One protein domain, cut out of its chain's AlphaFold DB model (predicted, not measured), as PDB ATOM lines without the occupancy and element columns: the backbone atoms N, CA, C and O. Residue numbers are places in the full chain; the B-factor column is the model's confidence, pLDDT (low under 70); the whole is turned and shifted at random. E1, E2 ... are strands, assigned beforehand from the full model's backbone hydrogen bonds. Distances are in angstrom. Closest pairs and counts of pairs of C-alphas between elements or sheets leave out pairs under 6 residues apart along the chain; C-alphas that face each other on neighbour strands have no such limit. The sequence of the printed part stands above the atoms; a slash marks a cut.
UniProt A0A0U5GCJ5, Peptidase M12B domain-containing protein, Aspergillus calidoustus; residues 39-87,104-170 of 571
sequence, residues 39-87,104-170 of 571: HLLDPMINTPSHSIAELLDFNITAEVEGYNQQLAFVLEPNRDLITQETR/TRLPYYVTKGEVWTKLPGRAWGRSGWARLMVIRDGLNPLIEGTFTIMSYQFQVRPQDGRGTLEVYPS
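What this domain is: This is residues 39 to 87 and 104 to 170 of the 571 residues of the protein "Peptidase M12B domain-containing protein" of Aspergillus calidoustus (UniProt A0A0U5GCJ5). Eight strands form one closed antiparallel barrel, in ring order E1, E2, E3, E5, E6, E7, E8, E9 and back to E1, with only a short seam where E9 meets E1. A ninth strand, E4, lies off the barrel, its centre 22.8 A from the mean of the C-alphas. The printed part has 116 residues with nine named strands, E1 to E9 along the chain, and no named helix, and its class is all strand. It is compact, with a radius of gyration of the C-alphas of 13.9 A, but elongated in outline, spanning 46 by 30 by 29 A.

How they stand to each other: E1, residues 39 to 45, and E2, residues 58 to 64, form a hairpin, with N 41 and O 63 at 2.8 A. E2 forms the next hairpin with E3, residues 70 to 77, where N 60 and O 73 are 2.9 A apart; E1, E2 and E3 are a meander, each strand the antiparallel neighbour of the one before. E4, residues 82 to 87, pairs with no named strand and is apart from E3. E5, residues 109 to 118, is the antiparallel neighbour of E3, with N 72 and O 116 at 2.9 A. The closest C-alphas of E4 and E5 are those of Ile 82 and Val 110, 7.9 A apart. E5 begins a second meander, with E6, residues 125 to 136, E7, residues 142 to 149, E8, residues 152 to 158, and E9, residues 165 to 169. Its pairs within hydrogen-bond range include N 113 and O 130 at 2.9 A, N 133 and O 144 at 2.7 A, N 147 and O 154 at 2.9 A, and N 155 and O 168 at 2.8 A. E5 bends by 67 degrees at residue 112, E6 by 80 degrees at residue 128 and E7 by 72 degrees at residue 145. E9 and E1 are antiparallel neighbours at 124 degrees, with N 40 and O 165 at 2.8 A; the pairing of E1 is staggered, with E9 over residues 39 to 40 and with E2 over residues 40 to 45.

Where its parts are: E1 begins at C-alpha 39 (43.699, -46.051, -9.507) and is 17.0 A long. E2 measures 19.7 A, E3 22.5 A, E4 9.6 A, E5 25.5 A, E6 26.5 A, E7 19.9 A and E8 20.0 A. E9, 13.2 A, ends at C-alpha 169 (53.932, -43.126, -4.981).

The domain as a whole: The C-alphas of Arg 87 and Gly 121 are the farthest apart, 48.6 A. Residues 88 to 103 are not printed, and C-alphas 87 and 104 are 6.7 A apart across the cut. The link from E1 to E2, 12 residues, is long. Mean pLDDT of the printed part is 84.5; it is under 70 at residues 53 to 54, 83 to 85, 104 to 106, 160 to 163 and 170.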
ATOM      1  N   HIS A  39      44.551 -46.874  -8.655       90.62
ATOM      2  CA  HIS A  39      43.699 -46.051  -9.507       90.62
ATOM      3  C   HIS A  39      42.628 -45.330  -8.691       90.62
ATOM      4  O   HIS A  39      42.120 -45.856  -7.697       90.62
ATOM      5  N   LEU A  40      42.282 -44.123  -9.128       91.06
ATOM      6  CA  LEU A  40      41.081 -43.427  -8.699       91.06
ATOM      7  C   LEU A  40      39.987 -43.639  -9.739       91.06
ATOM      8  O   LEU A  40      40.195 -43.397 -10.934       91.06
ATOM      9  N   LEU A  41      38.840 -44.098  -9.257       90.25
ATOM     10  CA  LEU A  41      37.647 -44.370 -10.040       90.25
ATOM     11  C   LEU A  41      36.633 -43.248  -9.848       90.25
ATOM     12  O   LEU A  41      36.542 -42.661  -8.766       90.25
ATOM     13  N   ASP A  42      35.884 -42.988 -10.918       88.31
ATOM     14  CA  ASP A  42      34.754 -42.062 -10.963       88.31
ATOM     15  C   ASP A  42      35.050 -40.703 -10.299       88.31
ATOM     16  O   ASP A  42      34.328 -40.287  -9.384       88.31
ATOM     17  N   PRO A  43      36.135 -40.006 -10.704       91.88
ATOM     18  CA  PRO A  43      36.436 -38.704 -10.140       91.88
ATOM     19  C   PRO A  43      35.297 -37.730 -10.466       91.88
ATOM     20  O   PRO A  43      34.821 -37.673 -11.595       91.88
ATOM     21  N   MET A  44      34.855 -36.948  -9.485       90.31
ATOM     22  CA  MET A  44      33.697 -36.069  -9.618       90.31
ATOM     23  C   MET A  44      33.990 -34.704  -9.010       90.31
ATOM     24  O   MET A  44      34.336 -34.607  -7.834       90.31
ATOM     25  N   ILE A  45      33.817 -33.644  -9.799       90.06
ATOM     26  CA  ILE A  45      33.803 -32.267  -9.295       90.06
ATOM     27  C   ILE A  45      32.446 -32.039  -8.626       90.06
ATOM     28  O   ILE A  45      31.409 -32.136  -9.277       90.06
ATOM     29  N   ASN A  46      32.432 -31.746  -7.329       88.31
ATOM     30  CA  ASN A  46      31.197 -31.583  -6.558       88.31
ATOM     31  C   ASN A  46      30.688 -30.142  -6.646       88.31
ATOM     32  O   ASN A  46      30.675 -29.407  -5.657       88.31
ATOM     33  N   THR A  47      30.285 -29.742  -7.848       82.81
ATOM     34  CA  THR A  47      29.666 -28.445  -8.147       82.81
ATOM     35  C   THR A  47      28.385 -28.692  -8.950       82.81
ATOM     36  O   THR A  47      28.290 -29.726  -9.613       82.81
ATOM     37  N   PRO A  48      27.378 -27.798  -8.905       80.00
ATOM     38  CA  PRO A  48      26.121 -28.016  -9.627       80.00
ATOM     39  C   PRO A  48      26.297 -28.242 -11.135       80.00
ATOM     40  O   PRO A  48      25.566 -29.035 -11.719       80.00
ATOM     41  N   SER A  49      27.274 -27.568 -11.752       79.38
ATOM     42  CA  SER A  49      27.599 -27.668 -13.180       79.38
ATOM     43  C   SER A  49      28.725 -28.660 -13.491       79.38
ATOM     44  O   SER A  49      29.052 -28.864 -14.656       79.38
ATOM     45  N   HIS A  50      29.366 -29.242 -12.472       80.31
ATOM     46  CA  HIS A  50      30.635 -29.971 -12.587       80.31
ATOM     47  C   HIS A  50      31.784 -29.172 -13.235       80.31
ATOM     48  O   HIS A  50      32.840 -29.738 -13.515       80.31
ATOM     49  N   SER A  51      31.612 -27.866 -13.441       80.75
ATOM     50  CA  SER A  51      32.668 -26.951 -13.867       80.75
ATOM     51  C   SER A  51      33.312 -26.280 -12.657       80.75
ATOM     52  O   SER A  51      32.732 -26.236 -11.564       80.75
ATOM     53  N   ILE A  52      34.531 -25.789 -12.864       77.94
ATOM     54  CA  ILE A  52      35.300 -25.024 -11.878       77.94
ATOM     55  C   ILE A  52      35.528 -23.570 -12.289       77.94
ATOM     56  O   ILE A  52      36.233 -22.850 -11.579       77.94
ATOM     57  N   ALA A  53      34.945 -23.142 -13.414       68.94
ATOM     58  CA  ALA A  53      34.987 -21.753 -13.841       68.94
ATOM     59  C   ALA A  53      34.483 -20.840 -12.709       68.94
ATOM     60  O   ALA A  53      33.469 -21.121 -12.071       68.94
ATOM     61  N   GLU A  54      35.255 -19.788 -12.424       65.25
ATOM     62  CA  GLU A  54      34.927 -18.723 -11.462       65.25
ATOM     63  C   GLU A  54      34.761 -19.132  -9.987       65.25
ATOM     64  O   GLU A  54      34.458 -18.296  -9.132       65.25
ATOM     65  N   LEU A  55      35.031 -20.391  -9.635       71.19
ATOM     66  CA  LEU A  55      34.918 -20.842  -8.252       71.19
ATOM     67  C   LEU A  55      36.092 -20.359  -7.394       71.19
ATOM     68  O   LEU A  55      37.262 -20.423  -7.781       71.19
ATOM     69  N   LEU A  56      35.768 -19.905  -6.181       77.69
ATOM     70  CA  LEU A  56      36.760 -19.593  -5.149       77.69
ATOM     71  C   LEU A  56      37.310 -20.871  -4.513       77.69
ATOM     72  O   LEU A  56      38.507 -20.963  -4.254       77.69
ATOM     73  N   ASP A  57      36.449 -21.862  -4.310       85.88
ATOM     74  CA  ASP A  57      36.772 -23.169  -3.764       85.88
ATOM     75  C   ASP A  57      35.851 -24.251  -4.346       85.88
ATOM     76  O   ASP A  57      34.719 -24.004  -4.761       85.88
ATOM     77  N   PHE A  58      36.356 -25.480  -4.410       90.25
ATOM     78  CA  PHE A  58      35.604 -26.646  -4.863       90.25
ATOM     79  C   PHE A  58      36.214 -27.924  -4.295       90.25
ATOM     80  O   PHE A  58      37.257 -27.910  -3.636       90.25
ATOM     81  N   ASN A  59      35.571 -29.068  -4.532       92.38
ATOM     82  CA  ASN A  59      36.196 -30.340  -4.211       92.38
ATOM     83  C   ASN A  59      35.975 -31.414  -5.275       92.38
ATOM     84  O   ASN A  59      34.921 -31.475  -5.907       92.38
ATOM     85  N   ILE A  60      36.987 -32.263  -5.446       93.75
ATOM     86  CA  ILE A  60      36.955 -33.432  -6.324       93.75
ATOM     87  C   ILE A  60      36.944 -34.679  -5.453       93.75
ATOM     88  O   ILE A  60      37.880 -34.892  -4.682       93.75
ATOM     89  N   THR A  61      35.912 -35.507  -5.564       94.25
ATOM     90  CA  THR A  61      35.835 -36.807  -4.884       94.25
ATOM     91  C   THR A  61      36.194 -37.926  -5.846       94.25
ATOM     92  O   THR A  61      35.921 -37.821  -7.033       94.25
ATOM     93  N   ALA A  62      36.813 -38.995  -5.350       93.62
ATOM     94  CA  ALA A  62      37.056 -40.202  -6.134       93.62
ATOM     95  C   ALA A  62      37.115 -41.441  -5.232       93.62
ATOM     96  O   ALA A  62      37.473 -41.351  -4.049       93.62
ATOM     97  N   GLU A  63      36.785 -42.602  -5.791       92.12
ATOM     98  CA  GLU A  63      36.912 -43.888  -5.102       92.12
ATOM     99  C   GLU A  63      38.291 -44.497  -5.358       92.12
ATOM    100  O   GLU A  63      38.849 -44.355  -6.442       92.12
ATOM    101  N   VAL A  64      38.866 -45.173  -4.363       90.31
ATOM    102  CA  VAL A  64      40.155 -45.856  -4.532       90.31
ATOM    103  C   VAL A  64      39.903 -47.279  -5.032       90.31
ATOM    104  O   VAL A  64      39.271 -48.074  -4.337       90.31
ATOM    105  N   GLU A  65      40.405 -47.624  -6.219       88.06
ATOM    106  CA  GLU A  65      40.199 -48.950  -6.809       88.06
ATOM    107  C   GLU A  65      40.670 -50.068  -5.867       88.06
ATOM    108  O   GLU A  65      41.768 -50.029  -5.313       88.06
ATOM    109  N   GLY A  66      39.826 -51.089  -5.690       82.19
ATOM    110  CA  GLY A  66      40.130 -52.244  -4.842       82.19
ATOM    111  C   GLY A  66      39.949 -52.003  -3.342       82.19
ATOM    112  O   GLY A  66      40.080 -52.949  -2.560       82.19
ATOM    113  N   TYR A  67      39.581 -50.788  -2.925       80.94
ATOM    114  CA  TYR A  67      39.407 -50.430  -1.522       80.94
ATOM    115  C   TYR A  67      38.068 -49.736  -1.276       80.94
ATOM    116  O   TYR A  67      37.597 -48.923  -2.061       80.94
ATOM    117  N   ASN A  68      37.446 -50.009  -0.128       81.31
ATOM    118  CA  ASN A  68      36.240 -49.291   0.294       81.31
ATOM    119  C   ASN A  68      36.631 -47.951   0.944       81.31
ATOM    120  O   ASN A  68      36.392 -47.729   2.126       81.31
ATOM    121  N   GLN A  69      37.346 -47.100   0.214       84.81
ATOM    122  CA  GLN A  69      37.840 -45.815   0.697       84.81
ATOM    123  C   GLN A  69      37.611 -44.750  -0.368       84.81
ATOM    124  O   GLN A  69      37.792 -45.000  -1.556       84.81
ATOM    125  N   GLN A  70      37.242 -43.551   0.079       90.88
ATOM    126  CA  GLN A  70      37.088 -42.386  -0.790       90.88
ATOM    127  C   GLN A  70      38.133 -41.327  -0.448       90.88
ATOM    128  O   GLN A  70      38.495 -41.142   0.725       90.88
ATOM    129  N   LEU A  71      38.596 -40.627  -1.481       93.69
ATOM    130  CA  LEU A  71      39.411 -39.425  -1.377       93.69
ATOM    131  C   LEU A  71      38.576 -38.208  -1.763       93.69
ATOM    132  O   LEU A  71      37.703 -38.294  -2.623       93.69
ATOM    133  N   ALA A  72      38.865 -37.080  -1.126       94.69
ATOM    134  CA  ALA A  72      38.378 -35.776  -1.541       94.69
ATOM    135  C   ALA A  72      39.549 -34.794  -1.587       94.69
ATOM    136  O   ALA A  72      40.273 -34.631  -0.604       94.69
ATOM    137  N   PHE A  73      39.721 -34.137  -2.724       96.00
ATOM    138  CA  PHE A  73      40.623 -33.011  -2.899       96.00
ATOM    139  C   PHE A  73      39.811 -31.741  -2.691       96.00
ATOM    140  O   PHE A  73      38.943 -31.452  -3.503       96.00
ATOM    141  N   VAL A  74      40.057 -31.009  -1.608       95.00
ATOM    142  CA  VAL A  74      39.425 -29.708  -1.338       95.00
ATOM    143  C   VAL A  74      40.383 -28.642  -1.842       95.00
ATOM    144  O   VAL A  74      41.490 -28.536  -1.313       95.00
ATOM    145  N   LEU A  75      40.001 -27.927  -2.897       93.88
ATOM    146  CA  LEU A  75      40.901 -27.149  -3.743       93.88
ATOM    147  C   LEU A  75      40.402 -25.717  -3.938       93.88
ATOM    148  O   LEU A  75      39.205 -25.457  -3.954       93.88
ATOM    149  N   GLU A  76      41.351 -24.820  -4.167       88.62
ATOM    150  CA  GLU A  76      41.142 -23.455  -4.644       88.62
ATOM    151  C   GLU A  76      42.116 -23.160  -5.802       88.62
ATOM    152  O   GLU A  76      43.195 -23.776  -5.874       88.62
ATOM    153  N   PRO A  77      41.793 -22.224  -6.714       87.50
ATOM    154  CA  PRO A  77      42.741 -21.760  -7.721       87.50
ATOM    155  C   PRO A  77      44.015 -21.198  -7.075       87.50
ATOM    156  O   PRO A  77      43.961 -20.342  -6.188       87.50
ATOM    157  N   ASN A  78      45.189 -21.633  -7.536       87.12
ATOM    158  CA  ASN A  78      46.460 -21.118  -7.039       87.12
ATOM    159  C   ASN A  78      46.838 -19.810  -7.750       87.12
ATOM    160  O   ASN A  78      47.720 -19.779  -8.606       87.12
ATOM    161  N   ARG A  79      46.170 -18.724  -7.352       79.44
ATOM    162  CA  ARG A  79      46.373 -17.372  -7.903       79.44
ATOM    163  C   ARG A  79      47.743 -16.770  -7.584       79.44
ATOM    164  O   ARG A  79      48.113 -15.761  -8.169       79.44
ATOM    165  N   ASP A  80      48.486 -17.366  -6.651       78.38
ATOM    166  CA  ASP A  80      49.838 -16.913  -6.328       78.38
ATOM    167  C   ASP A  80      50.881 -17.496  -7.280       78.38
ATOM    168  O   ASP A  80      51.915 -16.879  -7.477       78.38
ATOM    169  N   LEU A  81      50.644 -18.687  -7.842       82.19
ATOM    170  CA  LEU A  81      51.637 -19.384  -8.657       82.19
ATOM    171  C   LEU A  81      51.738 -18.809 -10.067       82.19
ATOM    172  O   LEU A  81      52.840 -18.657 -10.583       82.19
ATOM    173  N   ILE A  82      50.593 -18.567 -10.702       73.44
ATOM    174  CA  ILE A  82      50.500 -18.040 -12.063       73.44
ATOM    175  C   ILE A  82      49.669 -16.777 -11.972       73.44
ATOM    176  O   ILE A  82      48.476 -16.824 -11.679       73.44
ATOM    177  N   THR A  83      50.330 -15.648 -12.186       65.75
ATOM    178  CA  THR A  83      49.704 -14.328 -12.158       65.75
ATOM    179  C   THR A  83      49.530 -13.812 -13.583       65.75
ATOM    180  O   THR A  83      50.096 -14.365 -14.530       65.75
ATOM    181  N   GLN A  84      48.805 -12.707 -13.761       62.81
ATOM    182  CA  GLN A  84      48.720 -12.036 -15.067       62.81
ATOM    183  C   GLN A  84      50.089 -11.544 -15.573       62.81
ATOM    184  O   GLN A  84      50.254 -11.249 -16.754       62.81
ATOM    185  N   GLU A  85      51.093 -11.459 -14.692       65.94
ATOM    186  CA  GLU A  85      52.460 -11.104 -15.068       65.94
ATOM    187  C   GLU A  85      53.236 -12.275 -15.680       65.94
ATOM    188  O   GLU A  85      54.368 -12.068 -16.124       65.94
ATOM    189  N   THR A  86      52.656 -13.481 -15.715       77.25
ATOM    190  CA  THR A  86      53.302 -14.671 -16.277       77.25
ATOM    191  C   THR A  86      53.487 -14.511 -17.780       77.25
ATOM    192  O   THR A  86      52.519 -14.482 -18.544       77.25
ATOM    193  N   ARG A  87      54.743 -14.448 -18.221       84.00
ATOM    194  CA  ARG A  87      55.148 -14.267 -19.617       84.00
ATOM    195  C   ARG A  87      55.893 -15.497 -20.101       84.00
ATOM    196  O   ARG A  87      56.938 -15.838 -19.552       84.00
ATOM    197  N   THR A 104      49.270 -15.768 -21.603       56.81
ATOM    198  CA  THR A 104      49.174 -17.061 -20.919       56.81
ATOM    199  C   THR A 104      47.711 -17.443 -20.643       56.81
ATOM    200  O   THR A 104      47.299 -17.488 -19.489       56.81
ATOM    201  N   ARG A 105      46.903 -17.739 -21.675       59.53
ATOM    202  CA  ARG A 105      45.661 -18.510 -21.457       59.53
ATOM    203  C   ARG A 105      46.049 -19.982 -21.363       59.53
ATOM    204  O   ARG A 105      46.300 -20.635 -22.374       59.53
ATOM    205  N   LEU A 106      46.191 -20.482 -20.137       68.75
ATOM    206  CA  LEU A 106      46.454 -21.900 -19.911       68.75
ATOM    207  C   LEU A 106      45.162 -22.686 -20.146       68.75
ATOM    208  O   LEU A 106      44.121 -22.289 -19.627       68.75
ATOM    209  N   PRO A 107      45.206 -23.819 -20.865       73.12
ATOM    210  CA  PRO A 107      44.032 -24.662 -21.081       73.12
ATOM    211  C   PRO A 107      43.674 -25.512 -19.845       73.12
ATOM    212  O   PRO A 107      42.978 -26.514 -19.967       73.12
ATOM    213  N   TYR A 108      44.195 -25.167 -18.666       81.00
ATOM    214  CA  TYR A 108      44.026 -25.910 -17.423       81.00
ATOM    215  C   TYR A 108      44.077 -24.984 -16.210       81.00
ATOM    216  O   TYR A 108      44.741 -23.946 -16.215       81.00
ATOM    217  N   TYR A 109      43.420 -25.409 -15.134       85.31
ATOM    218  CA  TYR A 109      43.370 -24.667 -13.878       85.31
ATOM    219  C   TYR A 109      44.418 -25.196 -12.914       85.31
ATOM    220  O   TYR A 109      44.392 -26.372 -12.548       85.31
ATOM    221  N   VAL A 110      45.328 -24.334 -12.465       89.31
ATOM    222  CA  VAL A 110      46.314 -24.703 -11.447       89.31
ATOM    223  C   VAL A 110      45.748 -24.428 -10.065       89.31
ATOM    224  O   VAL A 110      45.261 -23.337  -9.783       89.31
ATOM    225  N   THR A 111      45.808 -25.426  -9.194       91.75
ATOM    226  CA  THR A 111      45.105 -25.424  -7.912       91.75
ATOM    227  C   THR A 111      46.028 -25.787  -6.764       91.75
ATOM    228  O   THR A 111      47.115 -26.363  -6.931       91.75
ATOM    229  N   LYS A 112      45.564 -25.456  -5.565       93.00
ATOM    230  CA  LYS A 112      46.179 -25.831  -4.303       93.00
ATOM    231  C   LYS A 112      45.105 -26.187  -3.284       93.00
ATOM    232  O   LYS A 112      43.986 -25.702  -3.374       93.00
ATOM    233  N   GLY A 113      45.443 -27.022  -2.308       93.94
ATOM    234  CA  GLY A 113      44.518 -27.322  -1.225       93.94
ATOM    235  C   GLY A 113      44.903 -28.533  -0.390       93.94
ATOM    236  O   GLY A 113      46.084 -28.785  -0.129       93.94
ATOM    237  N   GLU A 114      43.893 -29.275   0.047       93.69
ATOM    238  CA  GLU A 114      43.999 -30.358   1.021       93.69
ATOM    239  C   GLU A 114      43.449 -31.680   0.486       93.69
ATOM    240  O   GLU A 114      42.523 -31.712  -0.321       93.69
ATOM    241  N   VAL A 115      43.984 -32.787   1.002       93.94
ATOM    242  CA  VAL A 115      43.446 -34.132   0.776       93.94
ATOM    243  C   VAL A 115      42.738 -34.612   2.027       93.94
ATOM    244  O   VAL A 115      43.294 -34.578   3.131       93.94
ATOM    245  N   TRP A 116      41.532 -35.123   1.841       93.69
ATOM    246  CA  TRP A 116      40.696 -35.724   2.863       93.69
ATOM    247  C   TRP A 116      40.424 -37.185   2.512       93.69
ATOM    248  O   TRP A 116      40.270 -37.542   1.346       93.69
ATOM    249  N   THR A 117      40.369 -38.045   3.525       90.62
ATOM    250  CA  THR A 117      40.071 -39.475   3.367       90.62
ATOM    251  C   THR A 117      38.802 -39.837   4.126       90.62
ATOM    252  O   THR A 117      38.514 -39.284   5.193       90.62
ATOM    253  N   LYS A 118      38.041 -40.794   3.590       88.25
ATOM    254  CA  LYS A 118      36.878 -41.386   4.257       88.25
ATOM    255  C   LYS A 118      36.982 -42.903   4.247       88.25
ATOM    256  O   LYS A 118      36.868 -43.542   3.204       88.25
ATOM    257  N   LEU A 119      37.182 -43.466   5.437       84.00
ATOM    258  CA  LEU A 119      37.151 -44.909   5.677       84.00
ATOM    259  C   LEU A 119      35.711 -45.391   5.931       84.00
ATOM    260  O   LEU A 119      34.879 -44.602   6.399       84.00
ATOM    261  N   PRO A 120      35.409 -46.687   5.724       81.50
ATOM    262  CA  PRO A 120      34.083 -47.242   5.975       81.50
ATOM    263  C   PRO A 120      33.616 -46.964   7.402       81.50
ATOM    264  O   PRO A 120      34.312 -47.265   8.374       81.50
ATOM    265  N   GLY A 121      32.426 -46.376   7.533       81.12
ATOM    266  CA  GLY A 121      31.835 -46.054   8.834       81.12
ATOM    267  C   GLY A 121      32.551 -44.944   9.614       81.12
ATOM    268  O   GLY A 121      32.254 -44.760  10.795       81.12
ATOM    269  N   ARG A 122      33.480 -44.203   8.993       84.38
ATOM    270  CA  ARG A 122      34.133 -43.028   9.588       84.38
ATOM    271  C   ARG A 122      33.719 -41.740   8.878       84.38
ATOM    272  O   ARG A 122      33.301 -41.748   7.722       84.38
ATOM    273  N   ALA A 123      33.829 -40.630   9.602       88.62
ATOM    274  CA  ALA A 123      33.717 -39.299   9.020       88.62
ATOM    275  C   ALA A 123      34.960 -38.971   8.174       88.62
ATOM    276  O   ALA A 123      36.007 -39.602   8.336       88.62
ATOM    277  N   TRP A 124      34.830 -37.971   7.304       90.31
ATOM    278  CA  TRP A 124      35.953 -37.397   6.570       90.31
ATOM    279  C   TRP A 124      37.036 -36.886   7.528       90.31
ATOM    280  O   TRP A 124      36.729 -36.253   8.540       90.31
ATOM    281  N   GLY A 125      38.300 -37.149   7.196       87.06
ATOM    282  CA  GLY A 125      39.454 -36.659   7.944       87.06
ATOM    283  C   GLY A 125      40.540 -36.104   7.031       87.06
ATOM    284  O   GLY A 125      40.932 -36.747   6.053       87.06
ATOM    285  N   ARG A 126      41.062 -34.920   7.373       90.12
ATOM    286  CA  ARG A 126      42.211 -34.322   6.687       90.12
ATOM    287  C   ARG A 126      43.416 -35.254   6.783       90.12
ATOM    288  O   ARG A 126      43.751 -35.734   7.864       90.12
ATOM    289  N   SER A 127      44.041 -35.515   5.643       88.44
ATOM    290  CA  SER A 127      45.088 -36.529   5.481       88.44
ATOM    291  C   SER A 127      46.375 -35.992   4.854       88.44
ATOM    292  O   SER A 127      47.430 -36.592   5.062       88.44
ATOM    293  N   GLY A 128      46.317 -34.862   4.142       89.25
ATOM    294  CA  GLY A 128      47.497 -34.193   3.596       89.25
ATOM    295  C   GLY A 128      47.159 -32.951   2.774       89.25
ATOM    296  O   GLY A 128      46.092 -32.358   2.940       89.25
ATOM    297  N   TRP A 129      48.087 -32.545   1.914       92.56
ATOM    298  CA  TRP A 129      47.958 -31.409   0.992       92.56
ATOM    299  C   TRP A 129      47.883 -31.882  -0.461       92.56
ATOM    300  O   TRP A 129      48.349 -32.974  -0.777       92.56
ATOM    301  N   ALA A 130      47.332 -31.047  -1.341       94.62
ATOM    302  CA  ALA A 130      47.238 -31.283  -2.779       94.62
ATOM    303  C   ALA A 130      47.703 -30.055  -3.579       94.62
ATOM    304  O   ALA A 130      47.471 -28.908  -3.181       94.62
ATOM    305  N   ARG A 131      48.370 -30.316  -4.704       94.44
ATOM    306  CA  ARG A 131      48.801 -29.360  -5.728       94.44
ATOM    307  C   ARG A 131      48.499 -29.981  -7.085       94.44
ATOM    308  O   ARG A 131      49.243 -30.843  -7.546       94.44
ATOM    309  N   LEU A 132      47.364 -29.604  -7.665       94.06
ATOM    310  CA  LEU A 132      46.795 -30.276  -8.831       94.06
ATOM    311  C   LEU A 132      46.553 -29.288  -9.968       94.06
ATOM    312  O   LEU A 132      46.247 -28.121  -9.736       94.06
ATOM    313  N   MET A 133      46.644 -29.775 -11.192       91.06
ATOM    314  CA  MET A 133      46.136 -29.135 -12.392       91.06
ATOM    315  C   MET A 133      44.877 -29.867 -12.832       91.06
ATOM    316  O   MET A 133      44.888 -31.090 -12.981       91.06
ATOM    317  N   VAL A 134      43.799 -29.122 -13.051       90.06
ATOM    318  CA  VAL A 134      42.586 -29.640 -13.681       90.06
ATOM    319  C   VAL A 134      42.721 -29.402 -15.179       90.06
ATOM    320  O   VAL A 134      42.598 -28.273 -15.646       90.06
ATOM    321  N   ILE A 135      43.043 -30.474 -15.905       86.75
ATOM    322  CA  ILE A 135      43.253 -30.489 -17.361       86.75
ATOM    323  C   ILE A 135      41.914 -30.458 -18.099       86.75
ATOM    324  O   ILE A 135      41.811 -29.941 -19.206       86.75
ATOM    325  N   ARG A 136      40.886 -31.052 -17.492       86.62
ATOM    326  CA  ARG A 136      39.519 -31.066 -18.001       86.62
ATOM    327  C   ARG A 136      38.558 -31.073 -16.824       86.62
ATOM    328  O   ARG A 136      38.759 -31.862 -15.902       86.62
ATOM    329  N   ASP A 137      37.537 -30.234 -16.875       86.12
ATOM    330  CA  ASP A 137      36.419 -30.218 -15.938       86.12
ATOM    331  C   ASP A 137      35.184 -30.936 -16.524       86.12
ATOM    332  O   ASP A 137      35.267 -31.666 -17.517       86.12
ATOM    333  N   GLY A 138      34.035 -30.815 -15.862       84.75
ATOM    334  CA  GLY A 138      32.802 -31.496 -16.239       84.75
ATOM    335  C   GLY A 138      32.674 -32.894 -15.633       84.75
ATOM    336  O   GLY A 138      33.287 -33.231 -14.621       84.75
ATOM    337  N   LEU A 139      31.839 -33.729 -16.258       82.88
ATOM    338  CA  LEU A 139      31.426 -35.035 -15.720       82.88
ATOM    339  C   LEU A 139      32.546 -36.083 -15.644       82.88
ATOM    340  O   LEU A 139      32.404 -37.066 -14.928       82.88
ATOM    341  N   ASN A 140      33.632 -35.896 -16.398       84.25
ATOM    342  CA  ASN A 140      34.790 -36.793 -16.413       84.25
ATOM    343  C   ASN A 140      36.069 -35.960 -16.253       84.25
ATOM    344  O   ASN A 140      36.783 -35.736 -17.241       84.25
ATOM    345  N   PRO A 141      36.327 -35.443 -15.041       89.25
ATOM    346  CA  PRO A 141      37.435 -34.546 -14.800       89.25
ATOM    347  C   PRO A 141      38.769 -35.270 -14.956       89.25
ATOM    348  O   PRO A 141      38.966 -36.383 -14.462       89.25
ATOM    349  N   LEU A 142      39.711 -34.609 -15.623       90.00
ATOM    350  CA  LEU A 142      41.088 -35.072 -15.734       90.00
ATOM    351  C   LEU A 142      41.966 -34.182 -14.874       90.00
ATOM    352  O   LEU A 142      42.026 -32.969 -15.082       90.00
ATOM    353  N   ILE A 143      42.658 -34.801 -13.924       92.44
ATOM    354  CA  ILE A 143      43.585 -34.109 -13.037       92.44
ATOM    355  C   ILE A 143      44.975 -34.718 -13.116       92.44
ATOM    356  O   ILE A 143      45.151 -35.926 -13.285       92.44
ATOM    357  N   GLU A 144      45.966 -33.857 -12.953       92.12
ATOM    358  CA  GLU A 144      47.373 -34.210 -12.843       92.12
ATOM    359  C   GLU A 144      47.980 -33.444 -11.670       92.12
ATOM    360  O   GLU A 144      47.560 -32.330 -11.378       92.12
ATOM    361  N   GLY A 145      48.974 -34.001 -10.991       92.44
ATOM    362  CA  GLY A 145      49.774 -33.241 -10.037       92.44
ATOM    363  C   GLY A 145      50.218 -34.076  -8.855       92.44
ATOM    364  O   GLY A 145      50.291 -35.302  -8.933       92.44
ATOM    365  N   THR A 146      50.513 -33.405  -7.749       92.38
ATOM    366  CA  THR A 146      51.149 -34.010  -6.582       92.38
ATOM    367  C   THR A 146      50.303 -33.796  -5.339       92.38
ATOM    368  O   THR A 146      49.771 -32.712  -5.100       92.38
ATOM    369  N   PHE A 147      50.208 -34.815  -4.496       92.69
ATOM    370  CA  PHE A 147      49.528 -34.704  -3.214       92.69
ATOM    371  C   PHE A 147      50.172 -35.599  -2.158       92.69
ATOM    372  O   PHE A 147      51.053 -36.406  -2.454       92.69
ATOM    373  N   THR A 148      49.742 -35.450  -0.906       87.44
ATOM    374  CA  THR A 148      50.192 -36.296   0.200       87.44
ATOM    375  C   THR A 148      49.042 -36.953   0.947       87.44
ATOM    376  O   THR A 148      47.968 -36.377   1.112       87.44
ATOM    377  N   ILE A 149      49.294 -38.164   1.443       84.88
ATOM    378  CA  ILE A 149      48.450 -38.862   2.416       84.88
ATOM    379  C   ILE A 149      49.370 -39.386   3.511       84.88
ATOM    380  O   ILE A 149      50.300 -40.133   3.228       84.88
ATOM    381  N   MET A 150      49.123 -38.999   4.766       77.06
ATOM    382  CA  MET A 150      49.913 -39.461   5.919       77.06
ATOM    383  C   MET A 150      51.431 -39.275   5.713       77.06
ATOM    384  O   MET A 150      52.217 -40.153   6.050       77.06
ATOM    385  N   SER A 151      51.825 -38.135   5.132       73.75
ATOM    386  CA  SER A 151      53.211 -37.771   4.779       73.75
ATOM    387  C   SER A 151      53.851 -38.542   3.618       73.75
ATOM    388  O   SER A 151      54.946 -38.176   3.201       73.75
ATOM    389  N   TYR A 152      53.173 -39.530   3.033       78.88
ATOM    390  CA  TYR A 152      53.603 -40.140   1.776       78.88
ATOM    391  C   TYR A 152      53.165 -39.281   0.601       78.88
ATOM    392  O   TYR A 152      52.026 -38.815   0.560       78.88
ATOM    393  N   GLN A 153      54.078 -39.073  -0.343       84.81
ATOM    394  CA  GLN A 153      53.828 -38.294  -1.545       84.81
ATOM    395  C   GLN A 153      53.384 -39.190  -2.699       84.81
ATOM    396  O   GLN A 153      53.970 -40.247  -2.944       84.81
ATOM    397  N   PHE A 154      52.378 -38.717  -3.421       87.94
ATOM    398  CA  PHE A 154      51.798 -39.364  -4.582       87.94
ATOM    399  C   PHE A 154      51.731 -38.391  -5.749       87.94
ATOM    400  O   PHE A 154      51.475 -37.201  -5.561       87.94
ATOM    401  N   GLN A 155      51.913 -38.920  -6.953       89.69
ATOM    402  CA  GLN A 155      51.633 -38.221  -8.193       89.69
ATOM    403  C   GLN A 155      50.398 -38.843  -8.841       89.69
ATOM    404  O   GLN A 155      50.343 -40.059  -9.008       89.69
ATOM    405  N   VAL A 156      49.424 -38.012  -9.202       92.06
ATOM    406  CA  VAL A 156      48.258 -38.406  -9.998       92.06
ATOM    407  C   VAL A 156      48.464 -37.973 -11.440       92.06
ATOM    408  O   VAL A 156      48.951 -36.868 -11.692       92.06
ATOM    409  N   ARG A 157      48.115 -38.844 -12.386       90.25
ATOM    410  CA  ARG A 157      48.126 -38.548 -13.821       90.25
ATOM    411  C   ARG A 157      46.874 -39.126 -14.492       90.25
ATOM    412  O   ARG A 157      46.386 -40.174 -14.058       90.25
ATOM    413  N   PRO A 158      46.359 -38.491 -15.557       87.00
ATOM    414  CA  PRO A 158      45.303 -39.074 -16.375       87.00
ATOM    415  C   PRO A 158      45.768 -40.384 -17.018       87.00
ATOM    416  O   PRO A 158      46.877 -40.444 -17.549       87.00
ATOM    417  N   GLN A 159      44.916 -41.412 -17.021       79.62
ATOM    418  CA  GLN A 159      45.138 -42.604 -17.834       79.62
ATOM    419  C   GLN A 159      44.433 -42.454 -19.190       79.62
ATOM    420  O   GLN A 159      43.252 -42.091 -19.260       79.62
ATOM    421  N   ASP A 160      45.145 -42.753 -20.278       65.69
ATOM    422  CA  ASP A 160      44.632 -42.587 -21.640       65.69
ATOM    423  C   ASP A 160      43.325 -43.373 -21.872       65.69
ATOM    424  O   ASP A 160      43.259 -44.597 -21.742       65.69
ATOM    425  N   GLY A 161      42.270 -42.654 -22.274       58.53
ATOM    426  CA  GLY A 161      41.058 -43.228 -22.866       58.53
ATOM    427  C   GLY A 161      40.039 -43.875 -21.920       58.53
ATOM    428  O   GLY A 161      39.094 -44.483 -22.425       58.53
ATOM    429  N   ARG A 162      40.182 -43.770 -20.588       61.19
ATOM    430  CA  ARG A 162      39.249 -44.415 -19.630       61.19
ATOM    431  C   ARG A 162      38.641 -43.525 -18.544       61.19
ATOM    432  O   ARG A 162      37.793 -44.016 -17.810       61.19
ATOM    433  N   GLY A 163      39.037 -42.254 -18.428       67.75
ATOM    434  CA  GLY A 163      38.540 -41.376 -17.352       67.75
ATOM    435  C   GLY A 163      38.990 -41.809 -15.946       67.75
ATOM    436  O   GLY A 163      38.554 -41.236 -14.954       67.75
ATOM    437  N   THR A 164      39.871 -42.808 -15.861       80.62
ATOM    438  CA  THR A 164      40.523 -43.271 -14.636       80.62
ATOM    439  C   THR A 164      41.795 -42.467 -14.395       80.62
ATOM    440  O   THR A 164      42.495 -42.082 -15.337       80.62
ATOM    441  N   LEU A 165      42.105 -42.205 -13.126       87.62
ATOM    442  CA  LEU A 165      43.331 -41.501 -12.749       87.62
ATOM    443  C   LEU A 165      44.292 -42.494 -12.122       87.62
ATOM    444  O   LEU A 165      43.921 -43.235 -11.214       87.62
ATOM    445  N   GLU A 166      45.525 -42.514 -12.598       89.88
ATOM    446  CA  GLU A 166      46.552 -43.393 -12.062       89.88
ATOM    447  C   GLU A 166      47.384 -42.637 -11.034       89.88
ATOM    448  O   GLU A 166      47.832 -41.512 -11.271       89.88
ATOM    449  N   VAL A 167      47.545 -43.248  -9.866       88.94
ATOM    450  CA  VAL A 167      48.275 -42.681  -8.746       88.94
ATOM    451  C   VAL A 167      49.489 -43.536  -8.464       88.94
ATOM    452  O   VAL A 167      49.382 -44.728  -8.180       88.94
ATOM    453  N   TYR A 168      50.649 -42.896  -8.476       85.62
ATOM    454  CA  TYR A 168      51.919 -43.532  -8.179       85.62
ATOM    455  C   TYR A 168      52.533 -42.901  -6.940       85.62
ATOM    456  O   TYR A 168      52.508 -41.676  -6.797       85.62
ATOM    457  N   PRO A 169      53.126 -43.692  -6.043       80.31
ATOM    458  CA  PRO A 169      53.932 -43.126  -4.981       80.31
ATOM    459  C   PRO A 169      55.175 -42.504  -5.602       80.31
ATOM    460  O   PRO A 169      55.852 -43.132  -6.414       80.31
ATOM    461  N   SER A 170      55.541 -41.303  -5.166       67.44
ATOM    462  CA  SER A 170      56.736 -40.624  -5.676       67.44
ATOM    463  C   SER A 170      58.033 -41.389  -5.359       67.44
ATOM    464  O   SER A 170      59.072 -41.108  -5.953       67.44
TER     465      SER A 170